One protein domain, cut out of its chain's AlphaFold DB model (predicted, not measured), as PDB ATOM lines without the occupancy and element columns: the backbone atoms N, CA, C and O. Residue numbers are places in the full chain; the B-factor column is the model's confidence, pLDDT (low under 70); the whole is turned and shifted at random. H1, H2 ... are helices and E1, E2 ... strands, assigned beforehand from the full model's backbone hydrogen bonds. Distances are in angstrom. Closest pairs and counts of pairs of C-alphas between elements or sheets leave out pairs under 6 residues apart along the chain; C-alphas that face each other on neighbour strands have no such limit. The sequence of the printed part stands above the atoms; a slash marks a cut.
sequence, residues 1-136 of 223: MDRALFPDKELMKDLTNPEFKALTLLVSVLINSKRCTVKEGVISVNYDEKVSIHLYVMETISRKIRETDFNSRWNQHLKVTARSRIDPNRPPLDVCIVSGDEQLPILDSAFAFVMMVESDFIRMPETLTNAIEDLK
ATOM      1  N   MET A   1     283.269 302.410 250.730       66.38
ATOM      2  CA  MET A   1     282.659 301.325 249.937       66.38
ATOM      3  C   MET A   1     281.956 300.326 250.845       66.38
ATOM      4  O   MET A   1     280.754 300.185 250.696       66.38
ATOM      5  N   ASP A   2     282.614 299.766 251.860       61.03
ATOM      6  CA  ASP A   2     282.024 298.739 252.749       61.03
ATOM      7  C   ASP A   2     280.705 299.154 253.403       61.03
ATOM      8  O   ASP A   2     279.719 298.440 253.304       61.03
ATOM      9  N   ARG A   3     280.637 300.363 253.977       66.31
ATOM     10  CA  ARG A   3     279.396 300.903 254.570       66.31
ATOM     11  C   ARG A   3     278.269 301.130 253.555       66.31
ATOM     12  O   ARG A   3     277.116 301.229 253.951       66.31
ATOM     13  N   ALA A   4     278.605 301.270 252.274       69.75
ATOM     14  CA  ALA A   4     277.629 301.450 251.206       69.75
ATOM     15  C   ALA A   4     277.126 300.107 250.662       69.75
ATOM     16  O   ALA A   4     275.989 300.065 250.217       69.75
ATOM     17  N   LEU A   5     277.930 299.032 250.708       75.50
ATOM     18  CA  LEU A   5     277.474 297.670 250.398       75.50
ATOM     19  C   LEU A   5     276.767 297.002 251.577       75.50
ATOM     20  O   LEU A   5     275.796 296.306 251.350       75.50
ATOM     21  N   PHE A   6     277.234 297.201 252.808       76.25
ATOM     22  CA  PHE A   6     276.655 296.616 254.021       76.25
ATOM     23  C   PHE A   6     276.331 297.729 255.017       76.25
ATOM     24  O   PHE A   6     277.109 297.992 255.941       76.25
ATOM     25  N   PRO A   7     275.208 298.441 254.818       63.72
ATOM     26  CA  PRO A   7     274.749 299.443 255.775       63.72
ATOM     27  C   PRO A   7     274.380 298.821 257.133       63.72
ATOM     28  O   PRO A   7     274.551 299.473 258.163       63.72
ATOM     29  N   ASP A   8     273.938 297.559 257.149       74.50
ATOM     30  CA  ASP A   8     273.665 296.799 258.369       74.50
ATOM     31  C   ASP A   8     274.900 295.994 258.808       74.50
ATOM     32  O   ASP A   8     275.362 295.083 258.117       74.50
ATOM     33  N   LYS A   9     275.446 296.353 259.973       71.50
ATOM     34  CA  LYS A   9     276.641 295.720 260.546       71.50
ATOM     35  C   LYS A   9     276.353 294.390 261.233       71.50
ATOM     36  O   LYS A   9     277.301 293.640 261.451       71.50
ATOM     37  N   GLU A  10     275.108 294.110 261.606       72.62
ATOM     38  CA  GLU A  10     274.753 292.830 262.227       72.62
ATOM     39  C   GLU A  10     274.809 291.714 261.180       72.62
ATOM     40  O   GLU A  10     275.472 290.706 261.403       72.62
ATOM     41  N   LEU A  11     274.300 291.976 259.970       69.19
ATOM     42  CA  LEU A  11     274.382 291.055 258.826       69.19
ATOM     43  C   LEU A  11     275.821 290.676 258.433       69.19
ATOM     44  O   LEU A  11     276.051 289.583 257.925       69.19
ATOM     45  N   MET A  12     276.801 291.550 258.680       71.81
ATOM     46  CA  MET A  12     278.220 291.250 258.437       71.81
ATOM     47  C   MET A  12     278.786 290.200 259.403       71.81
ATOM     48  O   MET A  12     279.743 289.517 259.046       71.81
ATOM     49  N   LYS A  13     278.237 290.081 260.621       76.75
ATOM     50  CA  LYS A  13     278.707 289.113 261.628       76.75
ATOM     51  C   LYS A  13     278.249 287.690 261.321       76.75
ATOM     52  O   LYS A  13     278.933 286.748 261.705       76.75
ATOM     53  N   ASP A  14     277.138 287.559 260.604       80.31
ATOM     54  CA  ASP A  14     276.532 286.277 260.241       80.31
ATOM     55  C   ASP A  14     277.136 285.673 258.956       80.31
ATOM     56  O   ASP A  14     276.762 284.578 258.529       80.31
ATOM     57  N   LEU A  15     278.086 286.369 258.318       80.31
ATOM     58  CA  LEU A  15     278.780 285.878 257.131       80.31
ATOM     59  C   LEU A  15     279.788 284.779 257.483       80.31
ATOM     60  O   LEU A  15     280.583 284.890 258.415       80.31
ATOM     61  N   THR A  16     279.820 283.731 256.662       83.94
ATOM     62  CA  THR A  16     280.859 282.697 256.750       83.94
ATOM     63  C   THR A  16     282.216 283.228 256.264       83.94
ATOM     64  O   THR A  16     282.282 284.171 255.473       83.94
ATOM     65  N   ASN A  17     283.324 282.597 256.677       83.81
ATOM     66  CA  ASN A  17     284.674 282.997 256.242       83.81
ATOM     67  C   ASN A  17     284.839 283.081 254.704       83.81
ATOM     68  O   ASN A  17     285.443 284.051 254.235       83.81
ATOM     69  N   PRO A  18     284.316 282.130 253.898       85.19
ATOM     70  CA  PRO A  18     284.339 282.247 252.440       85.19
ATOM     71  C   PRO A  18     283.590 283.480 251.914       85.19
ATOM     72  O   PRO A  18     284.124 284.193 251.068       85.19
ATOM     73  N   GLU A  19     282.406 283.783 252.456       84.81
ATOM     74  CA  GLU A  19     281.626 284.972 252.075       84.81
ATOM     75  C   GLU A  19     282.360 286.267 252.437       84.81
ATOM     76  O   GLU A  19     282.404 287.201 251.643       84.81
ATOM     77  N   PHE A  20     283.020 286.326 253.594       84.44
ATOM     78  CA  PHE A  20     283.804 287.499 253.983       84.44
ATOM     79  C   PHE A  20     285.008 287.742 253.053       84.44
ATOM     80  O   PHE A  20     285.342 288.881 252.707       84.44
ATOM     81  N   LYS A  21     285.659 286.667 252.594       86.50
ATOM     82  CA  LYS A  21     286.746 286.760 251.611       86.50
ATOM     83  C   LYS A  21     286.225 287.242 250.254       86.50
ATOM     84  O   LYS A  21     286.814 288.156 249.675       86.50
ATOM     85  N   ALA A  22     285.110 286.680 249.789       86.56
ATOM     86  CA  ALA A  22     284.426 287.103 248.570       86.56
ATOM     87  C   ALA A  22     283.999 288.579 248.641       86.56
ATOM     88  O   ALA A  22     284.212 289.340 247.698       86.56
ATOM     89  N   LEU A  23     283.501 289.029 249.799       87.38
ATOM     90  CA  LEU A  23     283.174 290.431 250.050       87.38
ATOM     91  C   LEU A  23     284.387 291.343 249.874       87.38
ATOM     92  O   LEU A  23     284.307 292.372 249.208       87.38
ATOM     93  N   THR A  24     285.517 290.964 250.466       85.94
ATOM     94  CA  THR A  24     286.753 291.752 250.387       85.94
ATOM     95  C   THR A  24     287.202 291.913 248.930       85.94
ATOM     96  O   THR A  24     287.582 293.010 248.511       85.94
ATOM     97  N   LEU A  25     287.094 290.847 248.130       88.75
ATOM     98  CA  LEU A  25     287.379 290.888 246.693       88.75
ATOM     99  C   LEU A  25     286.388 291.786 245.942       88.75
ATOM    100  O   LEU A  25     286.814 292.659 245.184       88.75
ATOM    101  N   LEU A  26     285.087 291.639 246.197       90.50
ATOM    102  CA  LEU A  26     284.034 292.464 245.601       90.50
ATOM    103  C   LEU A  26     284.259 293.957 245.872       90.50
ATOM    104  O   LEU A  26     284.228 294.769 244.948       90.50
ATOM    105  N   VAL A  27     284.548 294.322 247.122       88.88
ATOM    106  CA  VAL A  27     284.876 295.697 247.522       88.88
ATOM    107  C   VAL A  27     286.089 296.211 246.754       88.88
ATOM    108  O   VAL A  27     286.058 297.333 246.251       88.88
ATOM    109  N   SER A  28     287.151 295.406 246.647       88.00
ATOM    110  CA  SER A  28     288.385 295.818 245.970       88.00
ATOM    111  C   SER A  28     288.159 296.149 244.491       88.00
ATOM    112  O   SER A  28     288.709 297.130 243.989       88.00
ATOM    113  N   VAL A  29     287.298 295.394 243.804       89.38
ATOM    114  CA  VAL A  29     286.940 295.671 242.409       89.38
ATOM    115  C   VAL A  29     286.025 296.883 242.316       89.38
ATOM    116  O   VAL A  29     286.248 297.745 241.473       89.38
ATOM    117  N   LEU A  30     285.047 297.013 243.212       90.56
ATOM    118  CA  LEU A  30     284.123 298.147 243.206       90.56
ATOM    119  C   LEU A  30     284.819 299.484 243.478       90.56
ATOM    120  O   LEU A  30     284.433 300.480 242.879       90.56
ATOM    121  N   ILE A  31     285.864 299.519 244.315       87.62
ATOM    122  CA  ILE A  31     286.709 300.714 244.519       87.62
ATOM    123  C   ILE A  31     287.352 301.177 243.206       87.62
ATOM    124  O   ILE A  31     287.478 302.379 242.980       87.62
ATOM    125  N   ASN A  32     287.749 300.233 242.354       86.31
ATOM    126  CA  ASN A  32     288.442 300.512 241.097       86.31
ATOM    127  C   ASN A  32     287.493 300.630 239.892       86.31
ATOM    128  O   ASN A  32     287.906 301.091 238.827       86.31
ATOM    129  N   SER A  33     286.231 300.230 240.055       87.81
ATOM    130  CA  SER A  33     285.207 300.285 239.018       87.81
ATOM    131  C   SER A  33     284.826 301.729 238.704       87.81
ATOM    132  O   SER A  33     284.542 302.532 239.594       87.81
ATOM    133  N   LYS A  34     284.781 302.057 237.410       86.12
ATOM    134  CA  LYS A  34     284.297 303.361 236.921       86.12
ATOM    135  C   LYS A  34     282.834 303.321 236.480       86.12
ATOM    136  O   LYS A  34     282.234 304.372 236.275       86.12
ATOM    137  N   ARG A  35     282.273 302.121 236.294       89.75
ATOM    138  CA  ARG A  35     280.924 301.910 235.749       89.75
ATOM    139  C   ARG A  35     279.883 301.624 236.819       89.75
ATOM    140  O   ARG A  35     278.708 301.933 236.622       89.75
ATOM    141  N   CYS A  36     280.303 301.026 237.929       91.00
ATOM    142  CA  CYS A  36     279.415 300.659 239.016       91.00
ATOM    143  C   CYS A  36     279.284 301.798 240.026       91.00
ATOM    144  O   CYS A  36     280.255 302.440 240.421       91.00
ATOM    145  N   THR A  37     278.065 302.003 240.509       91.25
ATOM    146  CA  THR A  37     277.772 302.890 241.637       91.25
ATOM    147  C   THR A  37     277.134 302.080 242.752       91.25
ATOM    148  O   THR A  37     276.303 301.216 242.490       91.25
ATOM    149  N   VAL A  38     277.523 302.328 244.002       90.44
ATOM    150  CA  VAL A  38     277.036 301.553 245.150       90.44
ATOM    151  C   VAL A  38     276.290 302.468 246.106       90.44
ATOM    152  O   VAL A  38     276.851 303.459 246.577       90.44
ATOM    153  N   LYS A  39     275.033 302.131 246.405       88.38
ATOM    154  CA  LYS A  39     274.205 302.822 247.400       88.38
ATOM    155  C   LYS A  39     273.351 301.809 248.154       88.38
ATOM    156  O   LYS A  39     272.691 300.994 247.523       88.38
ATOM    157  N   GLU A  40     273.375 301.876 249.484       85.75
ATOM    158  CA  GLU A  40     272.488 301.111 250.383       85.75
ATOM    159  C   GLU A  40     272.394 299.601 250.078       85.75
ATOM    160  O   GLU A  40     271.330 298.995 250.128       85.75
ATOM    161  N   GLY A  41     273.518 298.969 249.748       84.12
ATOM    162  CA  GLY A  41     273.581 297.539 249.451       84.12
ATOM    163  C   GLY A  41     273.182 297.147 248.037       84.12
ATOM    164  O   GLY A  41     273.059 295.954 247.748       84.12
ATOM    165  N   VAL A  42     273.009 298.134 247.157       90.94
ATOM    166  CA  VAL A  42     272.670 297.946 245.748       90.94
ATOM    167  C   VAL A  42     273.817 298.434 244.871       90.94
ATOM    168  O   VAL A  42     274.247 299.588 244.959       90.94
ATOM    169  N   ILE A  43     274.293 297.552 243.995       92.94
ATOM    170  CA  ILE A  43     275.248 297.882 242.935       92.94
ATOM    171  C   ILE A  43     274.436 298.242 241.693       92.94
ATOM    172  O   ILE A  43     273.703 297.416 241.162       92.94
ATOM    173  N   SER A  44     274.551 299.481 241.235       93.75
ATOM    174  CA  SER A  44     273.810 300.019 240.095       93.75
ATOM    175  C   SER A  44     274.757 300.330 238.943       93.75
ATOM    176  O   SER A  44     275.773 301.003 239.138       93.75
ATOM    177  N   VAL A  45     274.399 299.883 237.743       94.50
ATOM    178  CA  VAL A  45     275.137 300.123 236.500       94.50
ATOM    179  C   VAL A  45     274.183 300.614 235.415       94.50
ATOM    180  O   VAL A  45     273.075 300.105 235.261       94.50
ATOM    181  N   ASN A  46     274.618 301.595 234.630       93.06
ATOM    182  CA  ASN A  46     273.922 301.966 233.401       93.06
ATOM    183  C   ASN A  46     274.421 301.056 232.274       93.06
ATOM    184  O   ASN A  46     275.600 301.118 231.922       93.06
ATOM    185  N   TYR A  47     273.543 300.202 231.745       90.38
ATOM    186  CA  TYR A  47     273.873 299.329 230.616       90.38
ATOM    187  C   TYR A  47     274.007 300.161 229.339       90.38
ATOM    188  O   TYR A  47     275.034 300.121 228.668       90.38
ATOM    189  N   ASP A  48     272.992 300.980 229.060       89.50
ATOM    190  CA  ASP A  48     272.975 301.943 227.965       89.50
ATOM    191  C   ASP A  48     272.175 303.207 228.352       89.50
ATOM    192  O   ASP A  48     271.860 303.458 229.523       89.50
ATOM    193  N   GLU A  49     271.869 304.058 227.372       88.38
ATOM    194  CA  GLU A  49     271.045 305.258 227.574       88.38
ATOM    195  C   GLU A  49     269.610 304.930 228.010       88.38
ATOM    196  O   GLU A  49     268.962 305.747 228.666       88.38
ATOM    197  N   LYS A  50     269.127 303.724 227.693       88.62
ATOM    198  CA  LYS A  50     267.742 303.289 227.873       88.62
ATOM    199  C   LYS A  50     267.532 302.428 229.111       88.62
ATOM    200  O   LYS A  50     266.429 302.442 229.644       88.62
ATOM    201  N   VAL A  51     268.540 301.686 229.568       92.75
ATOM    202  CA  VAL A  51     268.401 300.651 230.601       92.75
ATOM    203  C   VAL A  51     269.478 300.784 231.679       92.75
ATOM    204  O   VAL A  51     270.669 300.939 231.391       92.75
ATOM    205  N   SER A  52     269.059 300.684 232.939       93.94
ATOM    206  CA  SER A  52     269.930 300.505 234.102       93.94
ATOM    207  C   SER A  52     269.695 299.139 234.741       93.94
ATOM    208  O   SER A  52     268.587 298.607 234.716       93.94
ATOM    209  N   ILE A  53     270.746 298.560 235.313       94.38
ATOM    210  CA  ILE A  53     270.724 297.259 235.979       94.38
ATOM    211  C   ILE A  53     271.138 297.468 237.435       94.38
ATOM    212  O   ILE A  53     272.113 298.166 237.722       94.38
ATOM    213  N   HIS A  54     270.396 296.863 238.353       94.00
ATOM    214  CA  HIS A  54     270.574 297.000 239.792       94.00
ATOM    215  C   HIS A  54     270.703 295.614 240.427       94.00
ATOM    216  O   HIS A  54     269.783 294.806 240.367       94.00
ATOM    217  N   LEU A  55     271.847 295.335 241.044       93.56
ATOM    218  CA  LEU A  55     272.120 294.110 241.787       93.56
ATOM    219  C   LEU A  55     271.944 294.371 243.288       93.56
ATOM    220  O   LEU A  55     272.671 295.172 243.877       93.56
ATOM    221  N   TYR A  56     271.002 293.666 243.915       90.31
ATOM    222  CA  TYR A  56     270.642 293.823 245.327       90.31
ATOM    223  C   TYR A  56     271.442 292.844 246.187       90.31
ATOM    224  O   TYR A  56     270.956 291.776 246.566       90.31
ATOM    225  N   VAL A  57     272.689 293.206 246.491       88.00
ATOM    226  CA  VAL A  57     273.624 292.355 247.248       88.00
ATOM    227  C   VAL A  57     273.110 292.103 248.664       88.00
ATOM    228  O   VAL A  57     273.039 290.954 249.099       88.00
ATOM    229  N   MET A  58     272.676 293.156 249.362       84.31
ATOM    230  CA  MET A  58     272.179 293.029 250.739       84.31
ATOM    231  C   MET A  58     270.928 292.176 250.845       84.31
ATOM    232  O   MET A  58     270.821 291.346 251.744       84.31
ATOM    233  N   GLU A  59     269.980 292.367 249.931       83.94
ATOM    234  CA  GLU A  59     268.742 291.596 249.939       83.94
ATOM    235  C   GLU A  59     269.016 290.119 249.641       83.94
ATOM    236  O   GLU A  59     268.475 289.239 250.305       83.94
ATOM    237  N   THR A  60     269.929 289.853 248.704       85.31
ATOM    238  CA  THR A  60     270.365 288.497 248.358       85.31
ATOM    239  C   THR A  60     270.972 287.770 249.565       85.31
ATOM    240  O   THR A  60     270.625 286.622 249.839       85.31
ATOM    241  N   ILE A  61     271.836 288.442 250.329       82.94
ATOM    242  CA  ILE A  61     272.479 287.871 251.523       82.94
ATOM    243  C   ILE A  61     271.493 287.720 252.675       82.94
ATOM    244  O   ILE A  61     271.451 286.675 253.318       82.94
ATOM    245  N   SER A  62     270.664 288.738 252.907       81.38
ATOM    246  CA  SER A  62     269.632 288.702 253.944       81.38
ATOM    247  C   SER A  62     268.671 287.541 253.716       81.38
ATOM    248  O   SER A  62     268.294 286.860 254.667       81.38
ATOM    249  N   ARG A  63     268.305 287.286 252.453       78.88
ATOM    250  CA  ARG A  63     267.501 286.127 252.071       78.88
ATOM    251  C   ARG A  63     268.220 284.824 252.409       78.88
ATOM    252  O   ARG A  63     267.647 284.016 253.123       78.88
ATOM    253  N   LYS A  64     269.480 284.666 251.993       76.75
ATOM    254  CA  LYS A  64     270.284 283.464 252.277       76.75
ATOM    255  C   LYS A  64     270.417 283.165 253.779       76.75
ATOM    256  O   LYS A  64     270.379 282.005 254.165       76.75
ATOM    257  N   ILE A  65     270.573 284.191 254.617       76.44
ATOM    258  CA  ILE A  65     270.696 284.029 256.078       76.44
ATOM    259  C   ILE A  65     269.347 283.649 256.711       76.44
ATOM    260  O   ILE A  65     269.304 282.836 257.632       76.44
ATOM    261  N   ARG A  66     268.238 284.221 256.221       72.94
ATOM    262  CA  ARG A  66     266.886 283.964 256.748       72.94
ATOM    263  C   ARG A  66     266.282 282.646 256.257       72.94
ATOM    264  O   ARG A  66     265.540 282.014 257.000       72.94
ATOM    265  N   GLU A  67     266.565 282.240 255.024       66.75
ATOM    266  CA  GLU A  67     266.034 281.027 254.394       66.75
ATOM    267  C   GLU A  67     266.905 279.811 254.732       66.75
ATOM    268  O   GLU A  67     267.637 279.277 253.896       66.75
ATOM    269  N   THR A  68     266.820 279.367 255.985       55.41
ATOM    270  CA  THR A  68     267.533 278.178 256.471       55.41
ATOM    271  C   THR A  68     266.842 276.855 256.112       55.41
ATOM    272  O   THR A  68     267.548 275.861 255.987       55.41
ATOM    273  N   ASP A  69     265.524 276.825 255.842       52.12
ATOM    274  CA  ASP A  69     264.787 275.551 255.975       52.12
ATOM    275  C   ASP A  69     263.895 275.043 254.814       52.12
ATOM    276  O   ASP A  69     263.490 273.887 254.892       52.12
ATOM    277  N   PHE A  70     263.576 275.776 253.727       46.81
ATOM    278  CA  PHE A  70     262.510 275.275 252.813       46.81
ATOM    279  C   PHE A  70     262.706 275.294 251.286       46.81
ATOM    280  O   PHE A  70     261.863 274.720 250.604       46.81
ATOM    281  N   ASN A  71     263.787 275.838 250.710       52.50
ATOM    282  CA  ASN A  71     264.150 275.588 249.297       52.50
ATOM    283  C   ASN A  71     265.584 276.060 248.991       52.50
ATOM    284  O   ASN A  71     265.804 277.211 248.623       52.50
ATOM    285  N   SER A  72     266.560 275.150 249.061       58.06
ATOM    286  CA  SER A  72     267.988 275.439 248.828       58.06
ATOM    287  C   SER A  72     268.307 276.073 247.466       58.06
ATOM    288  O   SER A  72     269.325 276.745 247.329       58.06
ATOM    289  N   ARG A  73     267.434 275.903 246.464       58.09
ATOM    290  CA  ARG A  73     267.662 276.391 245.095       58.09
ATOM    291  C   ARG A  73     267.670 277.918 244.975       58.09
ATOM    292  O   ARG A  73     268.422 278.447 244.170       58.09
ATOM    293  N   TRP A  74     266.893 278.647 245.782       60.91
ATOM    294  CA  TRP A  74     266.825 280.119 245.692       60.91
ATOM    295  C   TRP A  74     267.959 280.829 246.444       60.91
ATOM    296  O   TRP A  74     268.248 281.997 246.167       60.91
ATOM    297  N   ASN A  75     268.664 280.104 247.318       66.25
ATOM    298  CA  ASN A  75     269.792 280.611 248.105       66.25
ATOM    299  C   ASN A  75     271.039 280.925 247.268       66.25
ATOM    300  O   ASN A  75     271.989 281.500 247.795       66.25
ATOM    301  N   GLN A  76     271.043 280.564 245.982       72.69
ATOM    302  CA  GLN A  76     272.147 280.796 245.041       72.69
ATOM    303  C   GLN A  76     271.814 281.825 243.957       72.69
ATOM    304  O   GLN A  76     272.645 282.129 243.100       72.69
ATOM    305  N   HIS A  77     270.594 282.363 243.974       82.44
ATOM    306  CA  HIS A  77     270.149 283.332 242.985       82.44
ATOM    307  C   HIS A  77     270.524 284.736 243.448       82.44
ATOM    308  O   HIS A  77     270.097 285.182 244.514       82.44
ATOM    309  N   LEU A  78     271.256 285.476 242.622       87.06
ATOM    310  CA  LEU A  78     271.386 286.917 242.790       87.06
ATOM    311  C   LEU A  78     270.078 287.595 242.401       87.06
ATOM    312  O   LEU A  78     269.545 287.341 241.316       87.06
ATOM    313  N   LYS A  79     269.588 288.493 243.257       88.38
ATOM    314  CA  LYS A  79     268.472 289.369 242.904       88.38
ATOM    315  C   LYS A  79     268.988 290.547 242.079       88.38
ATOM    316  O   LYS A  79     269.668 291.432 242.604       88.38
ATOM    317  N   VAL A  80     268.649 290.556 240.796       91.62
ATOM    318  CA  VAL A  80     268.979 291.628 239.854       91.62
ATOM    319  C   VAL A  80     267.685 292.220 239.321       91.62
ATOM    320  O   VAL A  80     266.725 291.497 239.096       91.62
ATOM    321  N   THR A  81     267.636 293.526 239.104       92.62
ATOM    322  CA  THR A  81     266.520 294.159 238.402       92.62
ATOM    323  C   THR A  81     267.038 294.999 237.253       92.62
ATOM    324  O   THR A  81     268.057 295.683 237.366       92.62
ATOM    325  N   ALA A  82     266.349 294.926 236.123       93.19
ATOM    326  CA  ALA A  82     266.568 295.812 234.995       93.19
ATOM    327  C   ALA A  82     265.460 296.869 234.989       93.19
ATOM    328  O   ALA A  82     264.281 296.558 235.175       93.19
ATOM    329  N   ARG A  83     265.826 298.135 234.792       92.56
ATOM    330  CA  ARG A  83     264.903 299.270 234.822       92.56
ATOM    331  C   ARG A  83     265.067 300.129 233.576       92.56
ATOM    332  O   ARG A  83     266.184 300.386 233.130       92.56
ATOM    333  N   SER A  84     263.946 300.605 233.037       91.00
ATOM    334  CA  SER A  84     263.954 301.611 231.975       91.00
ATOM    335  C   SER A  84     264.357 302.979 232.531       91.00
ATOM    336  O   SER A  84     263.852 303.434 233.557       91.00
ATOM    337  N   ARG A  85     265.278 303.640 231.834       89.38
ATOM    338  CA  ARG A  85     265.722 305.014 232.094       89.38
ATOM    339  C   ARG A  85     264.907 306.042 231.313       89.38
ATOM    340  O   ARG A  85     264.853 307.193 231.730       89.38
ATOM    341  N   ILE A  86     264.298 305.633 230.196       86.44
ATOM    342  CA  ILE A  86     263.458 306.504 229.358       86.44
ATOM    343  C   ILE A  86     262.065 306.646 229.961       86.44
ATOM    344  O   ILE A  86     261.517 307.743 229.975       86.44
ATOM    345  N   ASP A  87     261.508 305.539 230.454       85.00
ATOM    346  CA  ASP A  87     260.181 305.506 231.057       85.00
ATOM    347  C   ASP A  87     260.285 305.078 232.527       85.00
ATOM    348  O   ASP A  87     260.330 303.880 232.825       85.00
ATOM    349  N   PRO A  88     260.337 306.042 233.465       81.69
ATOM    350  CA  PRO A  88     260.426 305.752 234.890       81.69
ATOM    351  C   PRO A  88     259.187 305.059 235.467       81.69
ATOM    352  O   PRO A  88     259.311 304.473 236.547       81.69
ATOM    353  N   ASN A  89     258.033 305.157 234.788       84.50
ATOM    354  CA  ASN A  89     256.764 304.556 235.207       84.50
ATOM    355  C   ASN A  89     256.664 303.086 234.797       84.50
ATOM    356  O   ASN A  89     255.860 302.348 235.371       84.50
ATOM    357  N   ARG A  90     257.486 302.644 233.837       84.69
ATOM    358  CA  ARG A  90     257.549 301.237 233.453       84.69
ATOM    359  C   ARG A  90     258.033 300.398 234.641       84.69
ATOM    360  O   ARG A  90     259.071 300.725 235.229       84.69
ATOM    361  N   PRO A  91     257.323 299.314 235.001       88.00
ATOM    362  CA  PRO A  91     257.754 298.451 236.091       88.00
ATOM    363  C   PRO A  91     259.133 297.842 235.780       88.00
ATOM    364  O   PRO A  91     259.389 297.460 234.634       88.00
ATOM    365  N   PRO A  92     260.037 297.753 236.775       89.75
ATOM    366  CA  PRO A  92     261.306 297.065 236.596       89.75
ATOM    367  C   PRO A  92     261.072 295.567 236.364       89.75
ATOM    368  O   PRO A  92     260.102 294.991 236.859       89.75
ATOM    369  N   LEU A  93     261.976 294.937 235.617       90.12
ATOM    370  CA  LEU A  93     261.972 293.495 235.405       90.12
ATOM    371  C   LEU A  93     262.941 292.832 236.376       90.12
ATOM    372  O   LEU A  93     264.142 293.110 236.348       90.12
ATOM    373  N   ASP A  94     262.416 291.940 237.209       89.25
ATOM    374  CA  ASP A  94     263.216 291.119 238.109       89.25
ATOM    375  C   ASP A  94     263.891 289.985 237.326       89.25
ATOM    376  O   ASP A  94     263.247 289.198 236.630       89.25
ATOM    377  N   VAL A  95     265.209 289.891 237.461       87.44
ATOM    378  CA  VAL A  95     266.073 288.901 236.824       87.44
ATOM    379  C   VAL A  95     266.828 288.138 237.905       87.44
ATOM    380  O   VAL A  95     267.391 288.714 238.835       87.44
ATOM    381  N   CYS A  96     266.875 286.817 237.771       80.19
ATOM    382  CA  CYS A  96     267.741 285.983 238.594       80.19
ATOM    383  C   CYS A  96     268.994 285.603 237.803       80.19
ATOM    384  O   CYS A  96     268.895 285.118 236.672       80.19
ATOM    385  N   ILE A  97     270.161 285.790 238.420       83.94
ATOM    386  CA  ILE A  97     271.431 285.231 237.940       83.94
ATOM    387  C   ILE A  97     271.820 284.110 238.897       83.94
ATOM    388  O   ILE A  97     271.869 284.325 240.107       83.94
ATOM    389  N   VAL A  98     272.066 282.922 238.356       79.44
ATOM    390  CA  VAL A  98     272.384 281.719 239.133       79.44
ATOM    391  C   VAL A  98     273.856 281.380 238.934       79.44
ATOM    392  O   VAL A  98     274.350 281.424 237.805       79.44
ATOM    393  N   SER A  99     274.553 281.054 240.023       71.31
ATOM    394  CA  SER A  99     275.891 280.462 239.940       71.31
ATOM    395  C   SER A  99     275.794 279.056 239.350       71.31
ATOM    396  O   SER A  99     274.923 278.288 239.742       71.31
ATOM    397  N   GLY A 100     276.695 278.693 238.438       67.88
ATOM    398  CA  GLY A 100     276.768 277.317 237.929       67.88
ATOM    399  C   GLY A 100     277.276 276.303 238.961       67.88
ATOM    400  O   GLY A 100     277.142 275.104 238.739       67.88
ATOM    401  N   ASP A 101     277.856 276.779 240.067       72.25
ATOM    402  CA  ASP A 101     278.399 275.956 241.145       72.25
ATOM    403  C   ASP A 101     277.778 276.355 242.490       72.25
ATOM    404  O   ASP A 101     277.863 277.512 242.919       72.25
ATOM    405  N   GLU A 102     277.155 275.368 243.135       68.94
ATOM    406  CA  GLU A 102     276.463 275.476 244.418       68.94
ATOM    407  C   GLU A 102     277.415 275.696 245.604       68.94
ATOM    408  O   GLU A 102     276.993 276.146 246.671       68.94
ATOM    409  N   GLN A 103     278.695 275.359 245.430       73.62
ATOM    410  CA  GLN A 103     279.711 275.408 246.482       73.62
ATOM    411  C   GLN A 103     280.358 276.791 246.612       73.62
ATOM    412  O   GLN A 103     281.037 277.062 247.606       73.62
ATOM    413  N   LEU A 104     280.154 277.670 245.627       78.00
ATOM    414  CA  LEU A 104     280.736 279.005 245.634       78.00
ATOM    415  C   LEU A 104     279.961 279.957 246.563       78.00
ATOM    416  O   LEU A 104     278.726 279.920 246.617       78.00
ATOM    417  N   PRO A 105     280.666 280.850 247.285       82.31
ATOM    418  CA  PRO A 105     280.047 281.967 247.991       82.31
ATOM    419  C   PRO A 105     279.119 282.764 247.068       82.31
ATOM    420  O   PRO A 105     279.461 283.045 245.921       82.31
ATOM    421  N   ILE A 106     277.959 283.203 247.561       84.75
ATOM    422  CA  ILE A 106     277.022 283.972 246.721       84.75
ATOM    423  C   ILE A 106     277.619 285.320 246.305       84.75
ATOM    424  O   ILE A 106     277.318 285.854 245.235       84.75
ATOM    425  N   LEU A 107     278.514 285.852 247.134       87.88
ATOM    426  CA  LEU A 107     279.279 287.048 246.830       87.88
ATOM    427  C   LEU A 107     280.275 286.870 245.676       87.88
ATOM    428  O   LEU A 107     280.573 287.863 245.013       87.88
ATOM    429  N   ASP A 108     280.716 285.648 245.359       87.44
ATOM    430  CA  ASP A 108     281.527 285.398 244.159       87.44
ATOM    431  C   ASP A 108     280.699 285.611 242.888       87.44
ATOM    432  O   ASP A 108     281.191 286.179 241.913       87.44
ATOM    433  N   SER A 109     279.410 285.266 242.905       87.69
ATOM    434  CA  SER A 109     278.497 285.592 241.805       87.69
ATOM    435  C   SER A 109     278.330 287.106 241.655       87.69
ATOM    436  O   SER A 109     278.294 287.622 240.538       87.69
ATOM    437  N   ALA A 110     278.234 287.842 242.770       89.38
ATOM    438  CA  ALA A 110     278.162 289.304 242.740       89.38
ATOM    439  C   ALA A 110     279.460 289.915 242.185       89.38
ATOM    440  O   ALA A 110     279.415 290.857 241.395       89.38
ATOM    441  N   PHE A 111     280.613 289.344 242.536       89.69
ATOM    442  CA  PHE A 111     281.903 289.694 241.946       89.69
ATOM    443  C   PHE A 111     281.935 289.410 240.440       89.69
ATOM    444  O   PHE A 111     282.297 290.290 239.661       89.69
ATOM    445  N   ALA A 112     281.495 288.225 240.010       89.38
ATOM    446  CA  ALA A 112     281.427 287.852 238.600       89.38
ATOM    447  C   ALA A 112     280.523 288.804 237.801       89.38
ATOM    448  O   ALA A 112     280.877 289.194 236.689       89.38
ATOM    449  N   PHE A 113     279.407 289.248 238.386       90.88
ATOM    450  CA  PHE A 113     278.555 290.281 237.798       90.88
ATOM    451  C   PHE A 113     279.317 291.597 237.577       90.88
ATOM    452  O   PHE A 113     279.257 292.158 236.485       90.88
ATOM    453  N   VAL A 114     280.065 292.081 238.573       92.00
ATOM    454  CA  VAL A 114     280.862 293.314 238.431       92.00
ATOM    455  C   VAL A 114     281.953 293.144 237.372       92.00
ATOM    456  O   VAL A 114     282.147 294.030 236.545       92.00
ATOM    457  N   MET A 115     282.625 291.993 237.331       91.50
ATOM    458  CA  MET A 115     283.633 291.700 236.306       91.50
ATOM    459  C   MET A 115     283.035 291.666 234.896       91.50
ATOM    460  O   MET A 115     283.635 292.194 233.960       91.50
ATOM    461  N   MET A 116     281.842 291.089 234.740       92.25
ATOM    462  CA  MET A 116     281.089 291.105 233.486       92.25
ATOM    463  C   MET A 116     280.766 292.543 233.062       92.25
ATOM    464  O   MET A 116     280.958 292.890 231.900       92.25
ATOM    465  N   VAL A 117     280.328 293.391 233.997       92.38
ATOM    466  CA  VAL A 117     280.072 294.818 233.746       92.38
ATOM    467  C   VAL A 117     281.334 295.550 233.289       92.38
ATOM    468  O   VAL A 117     281.292 296.306 232.321       92.38
ATOM    469  N   GLU A 118     282.468 295.342 233.956       91.31
ATOM    470  CA  GLU A 118     283.738 295.965 233.558       91.31
ATOM    471  C   GLU A 118     284.235 295.456 232.197       91.31
ATOM    472  O   GLU A 118     284.902 296.185 231.472       91.31
ATOM    473  N   SER A 119     283.837 294.244 231.811       91.06
ATOM    474  CA  SER A 119     284.184 293.610 230.535       91.06
ATOM    475  C   SER A 119     283.146 293.865 229.434       91.06
ATOM    476  O   SER A 119     282.939 293.000 228.591       91.06
ATOM    477  N   ASP A 120     282.435 294.996 229.459       89.06
ATOM    478  CA  ASP A 120     281.413 295.351 228.456       89.06
ATOM    479  C   ASP A 120     280.323 294.286 228.250       89.06
ATOM    480  O   ASP A 120     279.839 294.064 227.143       89.06
ATOM    481  N   PHE A 121     279.907 293.633 229.339       90.25
ATOM    482  CA  PHE A 121     278.865 292.604 229.336       90.25
ATOM    483  C   PHE A 121     279.196 291.375 228.468       90.25
ATOM    484  O   PHE A 121     278.298 290.668 228.001       90.25
ATOM    485  N   ILE A 122     280.487 291.066 228.289       87.94
ATOM    486  CA  ILE A 122     280.926 289.809 227.666       87.94
ATOM    487  C   ILE A 122     280.321 288.614 228.424       87.94
ATOM    488  O   ILE A 122     280.470 288.497 229.639       87.94
ATOM    489  N   ARG A 123     279.685 287.694 227.680       85.31
ATOM    490  CA  ARG A 123     279.027 286.469 228.191       85.31
ATOM    491  C   ARG A 123     277.887 286.732 229.189       85.31
ATOM    492  O   ARG A 123     277.744 286.015 230.177       85.31
ATOM    493  N   MET A 124     277.058 287.735 228.908       89.25
ATOM    494  CA  MET A 124     275.862 288.027 229.698       89.25
ATOM    495  C   MET A 124     274.867 286.845 229.734       89.25
ATOM    496  O   MET A 124     274.605 286.245 228.687       89.25
ATOM    497  N   PRO A 125     274.281 286.517 230.908       89.06
ATOM    498  CA  PRO A 125     273.241 285.500 231.012       89.06
ATOM    499  C   PRO A 125     272.022 285.829 230.149       89.06
ATOM    500  O   PRO A 125     271.548 286.966 230.144       89.06
ATOM    501  N   GLU A 126     271.462 284.811 229.494       88.25
ATOM    502  CA  GLU A 126     270.299 284.955 228.608       88.25
ATOM    503  C   GLU A 126     269.092 285.585 229.324       88.25
ATOM    504  O   GLU A 126     268.384 286.404 228.746       88.25
ATOM    505  N   THR A 127     268.895 285.283 230.613       89.38
ATOM    506  CA  THR A 127     267.820 285.875 231.428       89.38
ATOM    507  C   THR A 127     267.927 287.395 231.526       89.38
ATOM    508  O   THR A 127     266.911 288.086 231.464       89.38
ATOM    509  N   LEU A 128     269.148 287.923 231.645       90.69
ATOM    510  CA  LEU A 128     269.401 289.359 231.702       90.69
ATOM    511  C   LEU A 128     269.310 289.992 230.311       90.69
ATOM    512  O   LEU A 128     268.708 291.054 230.177       90.69
ATOM    513  N   THR A 129     269.822 289.318 229.278       92.31
ATOM    514  CA  THR A 129     269.678 289.747 227.877       92.31
ATOM    515  C   THR A 129     268.209 289.905 227.493       92.31
ATOM    516  O   THR A 129     267.806 290.978 227.050       92.31
ATOM    517  N   ASN A 130     267.391 288.885 227.760       91.31
ATOM    518  CA  ASN A 130     265.962 288.892 227.452       91.31
ATOM    519  C   ASN A 130     265.230 290.025 228.179       91.31
ATOM    520  O   ASN A 130     264.413 290.709 227.572       91.31
ATOM    521  N   ALA A 131     265.555 290.276 229.451       91.06
ATOM    522  CA  ALA A 131     264.956 291.374 230.206       91.06
ATOM    523  C   ALA A 131     265.336 292.756 229.645       91.06
ATOM    524  O   ALA A 131     264.498 293.653 229.568       91.06
ATOM    525  N   ILE A 132     266.591 292.944 229.229       91.94
ATOM    526  CA  ILE A 132     267.037 294.193 228.595       91.94
ATOM    527  C   ILE A 132     266.319 294.404 227.259       91.94
ATOM    528  O   ILE A 132     265.901 295.523 226.964       91.94
ATOM    529  N   GLU A 133     266.171 293.352 226.455       91.12
ATOM    530  CA  GLU A 133     265.429 293.410 225.195       91.12
ATOM    531  C   GLU A 133     263.951 293.737 225.427       91.12
ATOM    532  O   GLU A 133     263.431 294.653 224.797       91.12
ATOM    533  N   ASP A 134     263.301 293.083 226.389       90.31
ATOM    534  CA  ASP A 134     261.898 293.330 226.742       90.31
ATOM    535  C   ASP A 134     261.656 294.782 227.178       90.31
ATOM    536  O   ASP A 134     260.648 295.388 226.811       90.31
ATOM    537  N   LEU A 135     262.601 295.382 227.910       88.94
ATOM    538  CA  LEU A 135     262.535 296.791 228.311       88.94
ATOM    539  C   LEU A 135     262.706 297.774 227.148       88.94
ATOM    540  O   LEU A 135     262.327 298.941 227.288       88.94
ATOM    541  N   LYS A 136     263.277 297.334 226.024       88.25
ATOM    542  CA  LYS A 136     263.443 298.149 224.811       88.25
ATOM    543  C   LYS A 136     262.233 298.084 223.886       88.25
ATOM    544  O   LYS A 136     262.065 299.005 223.089       88.25
TER     545      LYS A 136
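What this domain is: This is residues 1 to 136 of the 223 residues of an uncharacterized protein of Candidatus Thalassarchaeaceae archaeon (UniProt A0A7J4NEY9). The main picture is one strongly twisted five-stranded sheet, with helices H6 and H7 packed on one face and the long helix H3 side by side with H6. H4 is on the opposite face, beside the strands, while the short helices H1, H2 and H5 lie round the margins. The 136 printed residues hold seven named helices and five named strands, in the order H1 H2 H3 E1 E2 E3 H4 H5 E4 E5 H6 H7, and the sheet's order is E1 E2 E3 E4 E5, all antiparallel. The class is mixed, helices and strands. The whole is compact, with a radius of gyration of the C-alphas of 14.6 A, and rounded, spanning 40 by 35 by 28 A.

How they stand to each other: Begin at the sheet with E1, residues 36 to 39, E2, residues 42 to 46, and E3, residues 51 to 56: they form a meander, each strand the antiparallel neighbour of the one before. In the hairpin E1 and E2, look for N 37 and O 44, within hydrogen-bond range at 2.9 A. In the hairpin E2 and E3, N 53 and O 45 are 2.8 A apart. E4, residues 77 to 84, is the antiparallel neighbour of E3, with N 54 and O 81 at 2.8 A. It forms a hairpin with the edge strand E5, residues 93 to 98, where N 95 and O 80 are 2.7 A apart. H6, residues 106 to 118, and H7, residues 126 to 136, are on the same face of the sheet, making two layers, helices on one face of a sheet. H7 is over E4 at a height over the sheet of 8.1 A and runs along the strands, at 12 degrees to E4 on the local plane; its closest C-alphas to E4 are those of Leu 135 and Ser 84, 6.2 A. H3, residues 17 to 32, touches H6 at a shallow tilt of 18 degrees, the same way, closest at the C-alphas of Leu 26 and Phe 111, 5.1 A; with residues 29 to 31 it only grazes the sheet. On the opposite face from H6 is H4, residues 57 to 66. It only just touches H6, with 3 pairs of C-alphas within 8 A, made by residues 106 to 110 of H6 alone; the closest are those of Val 57 and Ala 110, 7.1 A. H5, residues 72 to 76, touches H4, closest at the C-alphas of Asn 75 and Lys 64, 5.1 A, and only grazes the sheet. H1, residues 2 to 5, is over E1, closest at the C-alphas of Ala 4 and Lys 39, 5.3 A. H2, residues 9 to 13, is not on the sheet; it is close to but not clearly touching H4, at the C-alphas of Leu 11 and Ser 62, 7.2 A. Every O i to N i+4 pair is within hydrogen-bond range in H4, H6 and H7, against 11 of 12 in H3; H2 and H5 each have 0 of 1, with 1 of 2 O i to N i+3 pairs, and H1 is too short for an O i to N i+4 pair.

Where its parts are: Find C-alpha 77 at (270.149, 283.332, 242.985); from there E4 runs 22.2 A to C-alpha 84. E3 is 16.4 A long and E5 16.2 A. H3 begins at C-alpha 17, at (284.674, 282.997, 256.242), and is 23.5 A long; H6 is 19.0 A. H7, 15.3 A long, ends at C-alpha 136, at (263.443, 298.149, 224.811).

The domain as a whole: The two C-alphas farthest apart are those of Asn 17 and Asp 87, 41.7 A. The printed part has no cut and no long link. Its mean pLDDT is 83.4; look for values under 70 at residues 1 to 4, 7, 11, 67 to 75, 100 and 102.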